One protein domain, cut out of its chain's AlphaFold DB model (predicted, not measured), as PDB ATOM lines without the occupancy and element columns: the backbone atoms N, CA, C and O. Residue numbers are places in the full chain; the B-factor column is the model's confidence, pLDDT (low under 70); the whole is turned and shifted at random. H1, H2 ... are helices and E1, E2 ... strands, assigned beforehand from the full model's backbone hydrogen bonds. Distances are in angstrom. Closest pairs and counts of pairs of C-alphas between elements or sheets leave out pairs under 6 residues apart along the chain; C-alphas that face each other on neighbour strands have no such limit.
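This is residues 94 to 156 of the 156 residues of the protein "Methyltransferase domain-containing protein" of Micromonospora radicis (UniProt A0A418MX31). A two-stranded antiparallel ribbon, E1 and E2, forms a long arm joined at one end to a loose head of three helices. In the head, the short helix H1 packs on residues 132 to 138 of the longest helix, H3, near the base of the ribbon, while the four-residue H2 lies near the other end of H3. You have 63 printed residues with three named helices and two named strands, in the order E1, H1, H2, H3, E2 along the chain; the class is mixed, helices and strands. The whole is loose, with a radius of gyration of the C-alphas of 14.3 A, and flat, spanning 46 by 29 by 14 A.

Find C-alpha 94 at (53.727, 55.433, 7.892); from there E1, residues 94 to 102, runs 23.3 A to C-alpha 102. Its neighbour E2, residues 146 to 155, begins at C-alpha 146 at (45.505, 71.555, 19.004) and runs 28.2 A to C-alpha 155 at (60.948, 54.571, 2.578). H1 is residues 105 to 111, 10.0 A long, and H2 is residues 118 to 121, 5.3 A long. Look for H3 at residues 125 to 138, 19.9 A from first to last C-alpha.

Start with E1 and E2, antiparallel neighbours whose directions stand at 151 degrees. The C-alphas of residues 98 and 149 face each other at 4.6 A; N 97 and O 150 are within hydrogen-bond range at 2.8 A, and so are N 148 and O 99 at 2.9 A. Moving outward to H1, you find the closest C-alphas of E2 and H1 at Val 146 and Leu 105, 6.0 A apart. H1 touches H3, with residues 132 to 138 of H3 alone, and the closest C-alphas are those of Ala 109 and Arg 136, 6.4 A apart. These two helices run opposite ways at a steep tilt of 42 degrees. H2 is close to H3 but not clearly touching, the closest C-alphas being those of Leu 120 and Tyr 128, 7.1 A apart. H1 and H2 are apart, and so are E1 and H3. In H1 and H3 every O i to N i+4 pair is within hydrogen-bond range; H2 is too short for such a pair.

The two C-alphas farthest apart are those of Ala 126 and Arg 156, 46.0 A. The printed part has no cut, and residue 156 is the chain's last. The links E1 to H1 and H2 to H3 are tight, those from H1 to H2 and from H3 to E2 are short, and no link is long. The mean pLDDT of the printed part is 88.9, and one residue, Arg 156, is under 70.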
ATOM      1  N   VAL A  94      54.226  54.072   7.711       77.12
ATOM      2  CA  VAL A  94      53.727  55.433   7.892       77.12
ATOM      3  C   VAL A  94      53.604  55.628   9.388       77.12
ATOM      4  O   VAL A  94      52.761  54.990  10.016       77.12
ATOM      5  N   GLU A  95      54.471  56.458   9.952       83.88
ATOM      6  CA  GLU A  95      54.460  56.729  11.385       83.88
ATOM      7  C   GLU A  95      53.664  58.012  11.643       83.88
ATOM      8  O   GLU A  95      54.043  59.070  11.128       83.88
ATOM      9  N   PRO A  96      52.562  57.954  12.414       84.56
ATOM     10  CA  PRO A  96      51.835  59.148  12.801       84.56
ATOM     11  C   PRO A  96      52.663  59.924  13.823       84.56
ATOM     12  O   PRO A  96      52.875  59.476  14.951       84.56
ATOM     13  N   VAL A  97      53.117  61.112  13.442       90.38
ATOM     14  CA  VAL A  97      53.854  62.007  14.332       90.38
ATOM     15  C   VAL A  97      52.883  63.058  14.864       90.38
ATOM     16  O   VAL A  97      52.438  63.918  14.096       90.38
ATOM     17  N   PRO A  98      52.522  63.015  16.162       91.25
ATOM     18  CA  PRO A  98      51.696  64.055  16.748       91.25
ATOM     19  C   PRO A  98      52.477  65.370  16.764       91.25
ATOM     20  O   PRO A  98      53.612  65.441  17.237       91.25
ATOM     21  N   GLN A  99      51.841  66.424  16.275       92.38
ATOM     22  CA  GLN A  99      52.358  67.781  16.280       92.38
ATOM     23  C   GLN A  99      51.370  68.681  17.011       92.38
ATOM     24  O   GLN A  99      50.195  68.747  16.657       92.38
ATOM     25  N   VAL A 100      51.865  69.449  17.978       93.94
ATOM     26  CA  VAL A 100      51.105  70.573  18.531       93.94
ATOM     27  C   VAL A 100      51.179  71.720  17.527       93.94
ATOM     28  O   VAL A 100      52.237  72.314  17.331       93.94
ATOM     29  N   THR A 101      50.068  72.003  16.852       90.06
ATOM     30  CA  THR A 101      49.965  73.087  15.862       90.06
ATOM     31  C   THR A 101      49.596  74.421  16.505       90.06
ATOM     32  O   THR A 101      49.914  75.469  15.951       90.06
ATOM     33  N   ALA A 102      48.961  74.384  17.680       93.81
ATOM     34  CA  ALA A 102      48.692  75.539  18.528       93.81
ATOM     35  C   ALA A 102      48.541  75.101  19.991       93.81
ATOM     36  O   ALA A 102      48.073  73.995  20.272       93.81
ATOM     37  N   GLY A 103      48.862  75.983  20.936       95.25
ATOM     38  CA  GLY A 103      48.678  75.732  22.365       95.25
ATOM     39  C   GLY A 103      47.208  75.668  22.793       95.25
ATOM     40  O   GLY A 103      46.915  75.139  23.860       95.25
ATOM     41  N   SER A 104      46.279  76.173  21.972       94.56
ATOM     42  CA  SER A 104      44.832  76.014  22.172       94.56
ATOM     43  C   SER A 104      44.015  76.263  20.899       94.56
ATOM     44  O   SER A 104      44.471  76.942  19.977       94.56
ATOM     45  N   LEU A 105      42.754  75.810  20.871       93.44
ATOM     46  CA  LEU A 105      41.818  76.162  19.789       93.44
ATOM     47  C   LEU A 105      41.590  77.675  19.675       93.44
ATOM     48  O   LEU A 105      41.335  78.187  18.585       93.44
ATOM     49  N   ARG A 106      41.683  78.408  20.790       93.94
ATOM     50  CA  ARG A 106      41.569  79.872  20.804       93.94
ATOM     51  C   ARG A 106      42.708  80.518  20.031       93.94
ATOM     52  O   ARG A 106      42.461  81.436  19.254       93.94
ATOM     53  N   GLU A 107      43.926  80.045  20.264       93.94
ATOM     54  CA  GLU A 107      45.113  80.502  19.551       93.94
ATOM     55  C   GLU A 107      44.990  80.196  18.054       93.94
ATOM     56  O   GLU A 107      45.079  81.120  17.249       93.94
ATOM     57  N   ALA A 108      44.658  78.951  17.690       91.19
ATOM     58  CA  ALA A 108      44.463  78.550  16.293       91.19
ATOM     59  C   ALA A 108      43.391  79.394  15.578       91.19
ATOM     60  O   ALA A 108      43.580  79.834  14.447       91.19
ATOM     61  N   ALA A 109      42.265  79.676  16.242       91.69
ATOM     62  CA  ALA A 109      41.210  80.523  15.687       91.69
ATOM     63  C   ALA A 109      41.623  81.999  15.552       91.69
ATOM     64  O   ALA A 109      41.072  82.712  14.712       91.69
ATOM     65  N   GLY A 110      42.542  82.472  16.400       90.12
ATOM     66  CA  GLY A 110      43.067  83.837  16.368       90.12
ATOM     67  C   GLY A 110      44.086  84.068  15.253       90.12
ATOM     68  O   GLY A 110      44.197  85.189  14.759       90.12
ATOM     69  N   THR A 111      44.796  83.019  14.837       88.25
ATOM     70  CA  THR A 111      45.830  83.077  13.794       88.25
ATOM     71  C   THR A 111      45.365  82.557  12.433       88.25
ATOM     72  O   THR A 111      46.115  82.666  11.465       88.25
ATOM     73  N   LEU A 112      44.137  82.033  12.318       89.12
ATOM     74  CA  LEU A 112      43.588  81.512  11.064       89.12
ATOM     75  C   LEU A 112      43.489  82.604   9.982       89.12
ATOM     76  O   LEU A 112      42.772  83.596  10.134       89.12
ATOM     77  N   ARG A 113      44.166  82.379   8.853       87.44
ATOM     78  CA  ARG A 113      44.171  83.259   7.673       87.44
ATOM     79  C   ARG A 113      43.617  82.491   6.481       87.44
ATOM     80  O   ARG A 113      44.305  81.628   5.949       87.44
ATOM     81  N   ARG A 114      42.378  82.764   6.061       86.56
ATOM     82  CA  ARG A 114      41.711  82.003   4.982       86.56
ATOM     83  C   ARG A 114      42.539  81.969   3.699       86.56
ATOM     84  O   ARG A 114      42.647  80.931   3.059       86.56
ATOM     85  N   GLU A 115      43.144  83.095   3.356       81.75
ATOM     86  CA  GLU A 115      44.004  83.268   2.191       81.75
ATOM     87  C   GLU A 115      45.232  82.344   2.212       81.75
ATOM     88  O   GLU A 115      45.711  81.950   1.156       81.75
ATOM     89  N   ALA A 116      45.694  81.921   3.392       76.38
ATOM     90  CA  ALA A 116      46.810  80.991   3.534       76.38
ATOM     91  C   ALA A 116      46.403  79.514   3.341       76.38
ATOM     92  O   ALA A 116      47.268  78.639   3.349       76.38
ATOM     93  N   HIS A 117      45.110  79.213   3.159       78.50
ATOM     94  CA  HIS A 117      44.593  77.846   3.060       78.50
ATOM     95  C   HIS A 117      43.776  77.639   1.781       78.50
ATOM     96  O   HIS A 117      42.579  77.924   1.742       78.50
ATOM     97  N   THR A 118      44.390  77.053   0.749       73.00
ATOM     98  CA  THR A 118      43.772  76.844  -0.575       73.00
ATOM     99  C   THR A 118      42.420  76.120  -0.514       73.00
ATOM    100  O   THR A 118      41.499  76.501  -1.224       73.00
ATOM    101  N   LEU A 119      42.244  75.133   0.373       79.94
ATOM    102  CA  LEU A 119      40.958  74.432   0.526       79.94
ATOM    103  C   LEU A 119      39.859  75.313   1.139       79.94
ATOM    104  O   LEU A 119      38.694  75.178   0.781       79.94
ATOM    105  N   LEU A 120      40.213  76.242   2.032       84.69
ATOM    106  CA  LEU A 120      39.245  77.162   2.639       84.69
ATOM    107  C   LEU A 120      38.830  78.286   1.680       84.69
ATOM    108  O   LEU A 120      37.848  78.981   1.941       84.69
ATOM    109  N   GLN A 121      39.550  78.467   0.572       83.12
ATOM    110  CA  GLN A 121      39.142  79.363  -0.509       83.12
ATOM    111  C   GLN A 121      38.063  78.739  -1.413       83.12
ATOM    112  O   GLN A 121      37.380  79.472  -2.116       83.12
ATOM    113  N   LEU A 122      37.877  77.411  -1.371       85.88
ATOM    114  CA  LEU A 122      36.888  76.700  -2.196       85.88
ATOM    115  C   LEU A 122      35.468  76.718  -1.614       85.88
ATOM    116  O   LEU A 122      34.512  76.439  -2.331       85.88
ATOM    117  N   ILE A 123      35.323  77.022  -0.323       91.12
ATOM    118  CA  ILE A 123      34.016  77.172   0.330       91.12
ATOM    119  C   ILE A 123      33.548  78.623   0.257       91.12
ATOM    120  O   ILE A 123      34.362  79.541   0.143       91.12
ATOM    121  N   THR A 124      32.243  78.842   0.363       94.38
ATOM    122  CA  THR A 124      31.661  80.188   0.360       94.38
ATOM    123  C   THR A 124      32.043  80.980   1.612       94.38
ATOM    124  O   THR A 124      32.390  80.429   2.660       94.38
ATOM    125  N   ASP A 125      31.921  82.305   1.534       94.38
ATOM    126  CA  ASP A 125      32.167  83.197   2.674       94.38
ATOM    127  C   ASP A 125      31.259  82.879   3.866       94.38
ATOM    128  O   ASP A 125      31.705  82.907   5.015       94.38
ATOM    129  N   ALA A 126      30.001  82.523   3.593       96.62
ATOM    130  CA  ALA A 126      29.031  82.142   4.611       96.62
ATOM    131  C   ALA A 126      29.426  80.830   5.310       96.62
ATOM    132  O   ALA A 126      29.384  80.750   6.540       96.62
ATOM    133  N   GLU A 127      29.855  79.819   4.551       96.06
ATOM    134  CA  GLU A 127      30.327  78.545   5.104       96.06
ATOM    135  C   GLU A 127      31.598  78.726   5.934       96.06
ATOM    136  O   GLU A 127      31.692  78.183   7.039       96.06
ATOM    137  N   TYR A 128      32.542  79.536   5.442       94.50
ATOM    138  CA  TYR A 128      33.755  79.879   6.175       94.50
ATOM    139  C   TYR A 128      33.425  80.594   7.492       94.50
ATOM    140  O   TYR A 128      33.864  80.155   8.556       94.50
ATOM    141  N   ALA A 129      32.601  81.646   7.454       95.00
ATOM    142  CA  ALA A 129      32.204  82.398   8.644       95.00
ATOM    143  C   ALA A 129      31.477  81.513   9.669       95.00
ATOM    144  O   ALA A 129      31.795  81.550  10.862       95.00
ATOM    145  N   ALA A 130      30.554  80.662   9.211       96.69
ATOM    146  CA  ALA A 130      29.864  79.704  10.069       96.69
ATOM    147  C   ALA A 130      30.835  78.690  10.698       96.69
ATOM    148  O   ALA A 130      30.690  78.340  11.871       96.69
ATOM    149  N   GLY A 131      31.838  78.228   9.943       94.62
ATOM    150  CA  GLY A 131      32.909  77.360  10.436       94.62
ATOM    151  C   GLY A 131      33.758  78.019  11.521       94.62
ATOM    152  O   GLY A 131      33.939  77.439  12.593       94.62
ATOM    153  N   VAL A 132      34.208  79.253  11.288       94.44
ATOM    154  CA  VAL A 132      34.991  80.033  12.260       94.44
ATOM    155  C   VAL A 132      34.197  80.289  13.540       94.44
ATOM    156  O   VAL A 132      34.742  80.173  14.637       94.44
ATOM    157  N   GLU A 133      32.901  80.582  13.440       95.56
ATOM    158  CA  GLU A 133      32.056  80.778  14.620       95.56
ATOM    159  C   GLU A 133      31.877  79.478  15.421       95.56
ATOM    160  O   GLU A 133      31.929  79.485  16.654       95.56
ATOM    161  N   ARG A 134      31.739  78.326  14.745       95.19
ATOM    162  CA  ARG A 134      31.764  77.019  15.424       95.19
ATOM    163  C   ARG A 134      33.092  76.778  16.141       95.19
ATOM    164  O   ARG A 134      33.067  76.383  17.306       95.19
ATOM    165  N   LEU A 135      34.219  77.071  15.490       92.81
ATOM    166  CA  LEU A 135      35.553  76.932  16.077       92.81
ATOM    167  C   LEU A 135      35.720  77.820  17.322       92.81
ATOM    168  O   LEU A 135      36.140  77.344  18.375       92.81
ATOM    169  N   ARG A 136      35.316  79.095  17.246       93.75
ATOM    170  CA  ARG A 136      35.375  80.041  18.375       93.75
ATOM    171  C   ARG A 136      34.497  79.625  19.547       93.75
ATOM    172  O   ARG A 136      34.881  79.838  20.696       93.75
ATOM    173  N   ARG A 137      33.325  79.040  19.280       95.38
ATOM    174  CA  ARG A 137      32.452  78.497  20.328       95.38
ATOM    175  C   ARG A 137      33.104  77.307  21.026       95.38
ATOM    176  O   ARG A 137      33.112  77.279  22.253       95.38
ATOM    177  N   ALA A 138      33.682  76.377  20.265       94.06
ATOM    178  CA  ALA A 138      34.402  75.229  20.815       94.06
ATOM    179  C   ALA A 138      35.599  75.667  21.679       94.06
ATOM    180  O   ALA A 138      35.755  75.189  22.798       94.06
ATOM    181  N   ALA A 139      36.346  76.682  21.232       94.31
ATOM    182  CA  ALA A 139      37.483  77.268  21.949       94.31
ATOM    183  C   ALA A 139      37.140  77.945  23.299       94.31
ATOM    184  O   ALA A 139      38.031  78.432  24.001       94.31
ATOM    185  N   ARG A 140      35.853  78.053  23.663       92.81
ATOM    186  CA  ARG A 140      35.432  78.481  25.010       92.81
ATOM    187  C   ARG A 140      35.395  77.324  26.005       92.81
ATOM    188  O   ARG A 140      35.553  77.577  27.192       92.81
ATOM    189  N   ALA A 141      35.149  76.108  25.528       92.38
ATOM    190  CA  ALA A 141      35.028  74.914  26.356       92.38
ATOM    191  C   ALA A 141      36.326  74.098  26.372       92.38
ATOM    192  O   ALA A 141      36.713  73.590  27.419       92.38
ATOM    193  N   ASP A 142      37.005  74.006  25.229       90.88
ATOM    194  CA  ASP A 142      38.252  73.267  25.093       90.88
ATOM    195  C   ASP A 142      39.456  74.219  25.131       90.88
ATOM    196  O   ASP A 142      39.564  75.169  24.348       90.88
ATOM    197  N   THR A 143      40.331  73.971  26.103       91.12
ATOM    198  CA  THR A 143      41.548  74.749  26.380       91.12
ATOM    199  C   THR A 143      42.820  73.939  26.145       91.12
ATOM    200  O   THR A 143      43.913  74.471  26.328       91.12
ATOM    201  N   GLY A 144      42.681  72.672  25.739       92.88
ATOM    202  CA  GLY A 144      43.803  71.807  25.423       92.88
ATOM    203  C   GLY A 144      44.492  72.200  24.113       92.88
ATOM    204  O   GLY A 144      43.939  72.970  23.319       92.88
ATOM    205  N   PRO A 145      45.706  71.673  23.875       95.44
ATOM    206  CA  PRO A 145      46.455  71.950  22.661       95.44
ATOM    207  C   PRO A 145      45.742  71.399  21.428       95.44
ATOM    208  O   PRO A 145      45.118  70.337  21.468       95.44
ATOM    209  N   VAL A 146      45.901  72.094  20.304       92.56
ATOM    210  CA  VAL A 146      45.505  71.555  19.004       92.56
ATOM    211  C   VAL A 146      46.604  70.611  18.554       92.56
ATOM    212  O   VAL A 146      47.714  71.041  18.235       92.56
ATOM    213  N   VAL A 147      46.294  69.320  18.566       92.25
ATOM    214  CA  VAL A 147      47.198  68.272  18.099       92.25
ATOM    215  C   VAL A 147      46.731  67.815  16.725       92.25
ATOM    216  O   VAL A 147      45.626  67.291  16.585       92.25
ATOM    217  N   ASP A 148      47.578  68.023  15.725       87.31
ATOM    218  CA  ASP A 148      47.436  67.422  14.401       87.31
ATOM    219  C   ASP A 148      48.413  66.248  14.260       87.31
ATOM    220  O   ASP A 148      49.295  66.043  15.097       87.31
ATOM    221  N   THR A 149      48.245  65.436  13.226       86.50
ATOM    222  CA  THR A 149      49.137  64.313  12.932       86.50
ATOM    223  C   THR A 149      49.769  64.517  11.569       86.50
ATOM    224  O   THR A 149      49.060  64.598  10.568       86.50
ATOM    225  N   LEU A 150      51.099  64.572  11.537       82.44
ATOM    226  CA  LEU A 150      51.853  64.444  10.298       82.44
ATOM    227  C   LEU A 150      52.122  62.968  10.025       82.44
ATOM    228  O   LEU A 150      52.546  62.235  10.918       82.44
ATOM    229  N   ASP A 151      51.937  62.552   8.781       80.19
ATOM    230  CA  ASP A 151      52.319  61.216   8.338       80.19
ATOM    231  C   ASP A 151      53.795  61.229   7.922       80.19
ATOM    232  O   ASP A 151      54.171  61.843   6.919       80.19
ATOM    233  N   LEU A 152      54.652  60.544   8.686       79.19
ATOM    234  CA  LEU A 152      56.041  60.322   8.301       79.19
ATOM    235  C   LEU A 152      56.127  59.076   7.418       79.19
ATOM    236  O   LEU A 152      55.946  57.953   7.886       79.19
ATOM    237  N   LEU A 153      56.436  59.276   6.139       76.25
ATOM    238  CA  LEU A 153      56.646  58.183   5.194       76.25
ATOM    239  C   LEU A 153      58.054  57.605   5.371       76.25
ATOM    240  O   LEU A 153      59.049  58.276   5.090       76.25
ATOM    241  N   VAL A 154      58.138  56.346   5.801       77.75
ATOM    242  CA  VAL A 154      59.400  55.606   5.884       77.75
ATOM    243  C   VAL A 154      59.571  54.802   4.608       77.75
ATOM    244  O   VAL A 154      58.731  53.971   4.254       77.75
ATOM    245  N   LEU A 155      60.663  55.080   3.909       75.75
ATOM    246  CA  LEU A 155      60.948  54.571   2.578       75.75
ATOM    247  C   LEU A 155      62.243  53.745   2.598       75.75
ATOM    248  O   LEU A 155      63.196  54.131   3.276       75.75
ATOM    249  N   ARG A 156      62.286  52.638   1.848       68.12
ATOM    250  CA  ARG A 156      63.479  51.787   1.668       68.12
ATOM    251  C   ARG A 156      63.827  51.595   0.200       68.12
ATOM    252  O   ARG A 156      62.869  51.457  -0.596       68.12
TER     253      ARG A 156